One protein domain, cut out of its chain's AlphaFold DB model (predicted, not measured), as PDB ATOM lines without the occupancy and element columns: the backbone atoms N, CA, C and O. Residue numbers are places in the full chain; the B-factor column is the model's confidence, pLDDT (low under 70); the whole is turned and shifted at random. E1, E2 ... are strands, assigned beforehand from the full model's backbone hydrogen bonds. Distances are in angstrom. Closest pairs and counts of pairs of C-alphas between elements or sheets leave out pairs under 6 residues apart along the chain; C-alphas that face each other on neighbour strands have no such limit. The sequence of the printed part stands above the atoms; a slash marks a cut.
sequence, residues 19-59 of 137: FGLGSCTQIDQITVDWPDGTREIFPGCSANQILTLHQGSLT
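What this domain is: This is residues 19 to 59 of the 137 residues of the protein "UnbV_ASPIC domain-containing protein" of Planctomycetaceae bacterium (UniProt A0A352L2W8). With little regular structure, this is a narrow two-strand hairpin, E1 and E2, with a long unnamed stretch, residues 44 to 59, that folds back along it as a wide loop. Residues 19 to 28 make one end of a rod and the hairpin's turn the other. The printed part has 41 residues, 10 of them in E1 and then E2, and is all strand, one antiparallel sheet of order E1 - E2. It is only just loose, close to compact, with a radius of gyration of the C-alphas of 11.3 A and spans of 33 by 16 by 16 A.

Where its parts are: E1, residues 29 to 33, begins at C-alpha 29 (-3.466, -9.401, 24.680) and is 13.2 A long. E2, residues 39 to 43, is 13.5 A long and ends at C-alpha 43 (-0.183, -9.295, 20.867).

How they stand to each other: E1 and E2 are a hairpin with a tight link, antiparallel at 160 degrees. C-alphas 31 and 41 face each other at 4.6 A. N 32 and O 40, at 2.8 A, are within hydrogen-bond range.

The domain as a whole: The C-alphas farthest apart, of Ser 23 and Asp 36, are 33.0 A apart. The printed part has no cut. Residues 20 and 57 to 59 have pLDDT under 70.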
ATOM      1  N   PHE A  19      -9.340   2.735  26.193       72.06
ATOM      2  CA  PHE A  19      -9.451   1.735  27.254       72.06
ATOM      3  C   PHE A  19      -8.602   2.166  28.457       72.06
ATOM      4  O   PHE A  19      -7.377   2.243  28.378       72.06
ATOM      5  N   GLY A  20      -9.253   2.475  29.581       66.25
ATOM      6  CA  GLY A  20      -8.577   2.858  30.822       66.25
ATOM      7  C   GLY A  20      -8.052   1.637  31.575       66.25
ATOM      8  O   GLY A  20      -8.814   0.965  32.259       66.25
ATOM      9  N   LEU A  21      -6.747   1.372  31.489       72.25
ATOM     10  CA  LEU A  21      -6.083   0.234  32.150       72.25
ATOM     11  C   LEU A  21      -5.631   0.534  33.596       72.25
ATOM     12  O   LEU A  21      -4.956  -0.276  34.230       72.25
ATOM     13  N   GLY A  22      -5.984   1.707  34.135       74.75
ATOM     14  CA  GLY A  22      -5.594   2.134  35.479       74.75
ATOM     15  C   GLY A  22      -4.075   2.258  35.621       74.75
ATOM     16  O   GLY A  22      -3.446   3.036  34.909       74.75
ATOM     17  N   SER A  23      -3.489   1.500  36.552       73.12
ATOM     18  CA  SER A  23      -2.040   1.446  36.789       73.12
ATOM     19  C   SER A  23      -1.312   0.377  35.965       73.12
ATOM     20  O   SER A  23      -0.100   0.230  36.119       73.12
ATOM     21  N   CYS A  24      -2.010  -0.392  35.119       73.81
ATOM     22  CA  CYS A  24      -1.355  -1.365  34.248       73.81
ATOM     23  C   CYS A  24      -0.599  -0.644  33.129       73.81
ATOM     24  O   CYS A  24      -1.186   0.040  32.293       73.81
ATOM     25  N   THR A  25       0.721  -0.824  33.107       78.12
ATOM     26  CA  THR A  25       1.621  -0.257  32.092       78.12
ATOM     27  C   THR A  25       1.757  -1.139  30.857       78.12
ATOM     28  O   THR A  25       2.383  -0.731  29.881       78.12
ATOM     29  N   GLN A  26       1.201  -2.349  30.892       79.44
ATOM     30  CA  GLN A  26       1.328  -3.343  29.838       79.44
ATOM     31  C   GLN A  26       0.007  -4.089  29.663       79.44
ATOM     32  O   GLN A  26      -0.682  -4.391  30.638       79.44
ATOM     33  N   ILE A  27      -0.341  -4.341  28.408       80.81
ATOM     34  CA  ILE A  27      -1.460  -5.176  27.986       80.81
ATOM     35  C   ILE A  27      -0.870  -6.529  27.597       80.81
ATOM     36  O   ILE A  27       0.126  -6.543  26.881       80.81
ATOM     37  N   ASP A  28      -1.466  -7.641  28.026       79.69
ATOM     38  CA  ASP A  28      -1.029  -8.988  27.626       79.69
ATOM     39  C   ASP A  28      -1.554  -9.390  26.240       79.69
ATOM     40  O   ASP A  28      -0.841 -10.002  25.446       79.69
ATOM     41  N   GLN A  29      -2.800  -9.026  25.926       82.25
ATOM     42  CA  GLN A  29      -3.466  -9.401  24.680       82.25
ATOM     43  C   GLN A  29      -4.626  -8.451  24.366       82.25
ATOM     44  O   GLN A  29      -5.370  -8.051  25.262       82.25
ATOM     45  N   ILE A  30      -4.823  -8.136  23.085       84.44
ATOM     46  CA  ILE A  30      -5.956  -7.340  22.601       84.44
ATOM     47  C   ILE A  30      -6.799  -8.230  21.697       84.44
ATOM     48  O   ILE A  30      -6.305  -8.753  20.706       84.44
ATOM     49  N   THR A  31      -8.072  -8.414  22.034       84.88
ATOM     50  CA  THR A  31      -9.016  -9.166  21.197       84.88
ATOM     51  C   THR A  31      -9.997  -8.188  20.573       84.88
ATOM     52  O   THR A  31     -10.638  -7.424  21.292       84.88
ATOM     53  N   VAL A  32     -10.099  -8.202  19.248       83.56
ATOM     54  CA  VAL A  32     -11.013  -7.362  18.474       83.56
ATOM     55  C   VAL A  32     -12.059  -8.256  17.828       83.56
ATOM     56  O   VAL A  32     -11.720  -9.142  17.046       83.56
ATOM     57  N   ASP A  33     -13.327  -8.023  18.151       84.38
ATOM     58  CA  ASP A  33     -14.460  -8.603  17.434       84.38
ATOM     59  C   ASP A  33     -14.896  -7.611  16.340       84.38
ATOM     60  O   ASP A  33     -15.341  -6.497  16.628       84.38
ATOM     61  N   TRP A  34     -14.722  -7.990  15.075       85.12
ATOM     62  CA  TRP A  34     -15.078  -7.174  13.914       85.12
ATOM     63  C   TRP A  34     -16.582  -7.275  13.601       85.12
ATOM     64  O   TRP A  34     -17.198  -8.310  13.869       85.12
ATOM     65  N   PRO A  35     -17.193  -6.258  12.960       74.31
ATOM     66  CA  PRO A  35     -18.614  -6.291  12.588       74.31
ATOM     67  C   PRO A  35     -18.968  -7.403  11.585       74.31
ATOM     68  O   PRO A  35     -20.130  -7.780  11.484       74.31
ATOM     69  N   ASP A  36     -17.974  -7.951  10.880       75.88
ATOM     70  CA  ASP A  36     -18.121  -9.095   9.968       75.88
ATOM     71  C   ASP A  36     -18.249 -10.447  10.711       75.88
ATOM     72  O   ASP A  36     -18.440 -11.494  10.103       75.88
ATOM     73  N   GLY A  37     -18.122 -10.447  12.045       79.62
ATOM     74  CA  GLY A  37     -18.158 -11.650  12.884       79.62
ATOM     75  C   GLY A  37     -16.808 -12.360  13.022       79.62
ATOM     76  O   GLY A  37     -16.705 -13.363  13.725       79.62
ATOM     77  N   THR A  38     -15.759 -11.832  12.388       82.50
ATOM     78  CA  THR A  38     -14.388 -12.317  12.571       82.50
ATOM     79  C   THR A  38     -13.808 -11.777  13.878       82.50
ATOM     80  O   THR A  38     -13.977 -10.604  14.201       82.50
ATOM     81  N   ARG A  39     -13.079 -12.622  14.609       85.00
ATOM     82  CA  ARG A  39     -12.309 -12.231  15.792       85.00
ATOM     83  C   ARG A  39     -10.823 -12.242  15.473       85.00
ATOM     84  O   ARG A  39     -10.337 -13.209  14.894       85.00
ATOM     85  N   GLU A  40     -10.109 -11.215  15.907       84.50
ATOM     86  CA  GLU A  40      -8.667 -11.094  15.716       84.50
ATOM     87  C   GLU A  40      -7.967 -10.804  17.045       84.50
ATOM     88  O   GLU A  40      -8.437 -10.008  17.861       84.50
ATOM     89  N   ILE A  41      -6.856 -11.497  17.282       85.31
ATOM     90  CA  ILE A  41      -6.090 -11.410  18.524       85.31
ATOM     91  C   ILE A  41      -4.742 -10.768  18.228       85.31
ATOM     92  O   ILE A  41      -3.887 -11.391  17.602       85.31
ATOM     93  N   PHE A  42      -4.535  -9.559  18.734       82.44
ATOM     94  CA  PHE A  42      -3.277  -8.833  18.644       82.44
ATOM     95  C   PHE A  42      -2.423  -9.059  19.899       82.44
ATOM     96  O   PHE A  42      -2.962  -9.151  21.011       82.44
ATOM     97  N   PRO A  43      -1.089  -9.153  19.738       80.69
ATOM     98  CA  PRO A  43      -0.183  -9.295  20.867       80.69
ATOM     99  C   PRO A  43      -0.277  -8.080  21.791       80.69
ATOM    100  O   PRO A  43      -0.525  -6.953  21.358       80.69
ATOM    101  N   GLY A  44      -0.057  -8.335  23.076       78.94
ATOM    102  CA  GLY A  44       0.027  -7.318  24.103       78.94
ATOM    103  C   GLY A  44       1.050  -6.229  23.801       78.94
ATOM    104  O   GLY A  44       2.116  -6.484  23.238       78.94
ATOM    105  N   CYS A  45       0.730  -4.999  24.184       79.75
ATOM    106  CA  CYS A  45       1.568  -3.837  23.942       79.75
ATOM    107  C   CYS A  45       1.676  -2.960  25.193       79.75
ATOM    108  O   CYS A  45       0.894  -3.096  26.137       79.75
ATOM    109  N   SER A  46       2.627  -2.025  25.203       77.69
ATOM    110  CA  SER A  46       2.706  -1.016  26.261       77.69
ATOM    111  C   SER A  46       1.399  -0.222  26.341       77.69
ATOM    112  O   SER A  46       0.797   0.107  25.318       77.69
ATOM    113  N   ALA A  47       0.950   0.073  27.557       74.00
ATOM    114  CA  ALA A  47      -0.191   0.950  27.784       74.00
ATOM    115  C   ALA A  47       0.158   2.402  27.403       74.00
ATOM    116  O   ALA A  47       1.332   2.757  27.289       74.00
ATOM    117  N   ASN A  48      -0.865   3.252  27.261       75.06
ATOM    118  CA  ASN A  48      -0.731   4.679  26.924       75.06
ATOM    119  C   ASN A  48      -0.189   4.960  25.505       75.06
ATOM    120  O   ASN A  48       0.607   5.874  25.299       75.06
ATOM    121  N   GLN A  49      -0.631   4.179  24.519       75.88
ATOM    122  CA  GLN A  49      -0.358   4.436  23.106       75.88
ATOM    123  C   GLN A  49      -1.616   4.262  22.257       75.88
ATOM    124  O   GLN A  49      -2.554   3.566  22.648       75.88
ATOM    125  N   ILE A  50      -1.614   4.893  21.086       79.31
ATOM    126  CA  ILE A  50      -2.675   4.747  20.092       79.31
ATOM    127  C   ILE A  50      -2.280   3.596  19.169       79.31
ATOM    128  O   ILE A  50      -1.235   3.649  18.523       79.31
ATOM    129  N   LEU A  51      -3.110   2.557  19.128       77.56
ATOM    130  CA  LEU A  51      -2.938   1.430  18.220       77.56
ATOM    131  C   LEU A  51      -3.939   1.518  17.073       77.56
ATOM    132  O   LEU A  51      -5.147   1.541  17.303       77.56
ATOM    133  N   THR A  52      -3.429   1.495  15.845       82.00
ATOM    134  CA  THR A  52      -4.253   1.351  14.643       82.00
ATOM    135  C   THR A  52      -4.306  -0.123  14.264       82.00
ATOM    136  O   THR A  52      -3.309  -0.692  13.821       82.00
ATOM    137  N   LEU A  53      -5.463  -0.751  14.466       79.56
ATOM    138  CA  LEU A  53      -5.691  -2.156  14.132       79.56
ATOM    139  C   LEU A  53      -6.403  -2.232  12.781       79.56
ATOM    140  O   LEU A  53      -7.442  -1.603  12.587       79.56
ATOM    141  N   HIS A  54      -5.838  -2.994  11.848       78.81
ATOM    142  CA  HIS A  54      -6.419  -3.228  10.528       78.81
ATOM    143  C   HIS A  54      -6.938  -4.664  10.447       78.81
ATOM    144  O   HIS A  54      -6.194  -5.600  10.740       78.81
ATOM    145  N   GLN A  55      -8.194  -4.831  10.030       77.00
ATOM    146  CA  GLN A  55      -8.813  -6.144   9.844       77.00
ATOM    147  C   GLN A  55      -8.012  -6.981   8.838       77.00
ATOM    148  O   GLN A  55      -7.748  -6.531   7.722       77.00
ATOM    149  N   GLY A  56      -7.638  -8.200   9.233       73.31
ATOM    150  CA  GLY A  56      -6.867  -9.118   8.389       73.31
ATOM    151  C   GLY A  56      -5.366  -8.820   8.343       73.31
ATOM    152  O   GLY A  56      -4.649  -9.435   7.551       73.31
ATOM    153  N   SER A  57      -4.874  -7.904   9.188       62.34
ATOM    154  CA  SER A  57      -3.436  -7.674   9.356       62.34
ATOM    155  C   SER A  57      -2.743  -8.875   9.998       62.34
ATOM    156  O   SER A  57      -1.559  -9.103   9.750       62.34
ATOM    157  N   LEU A  58      -3.460  -9.646  10.809       60.69
ATOM    158  CA  LEU A  58      -3.049 -10.955  11.274       60.69
ATOM    159  C   LEU A  58      -3.818 -11.972  10.444       60.69
ATOM    160  O   LEU A  58      -5.015 -12.187  10.624       60.69
ATOM    161  N   THR A  59      -3.123 -12.623   9.515       49.91
ATOM    162  CA  THR A  59      -3.628 -13.828   8.857       49.91
ATOM    163  C   THR A  59      -3.701 -14.940   9.905       49.91
ATOM    164  O   THR A  59      -2.865 -15.838   9.949       49.91
TER     165      THR A  59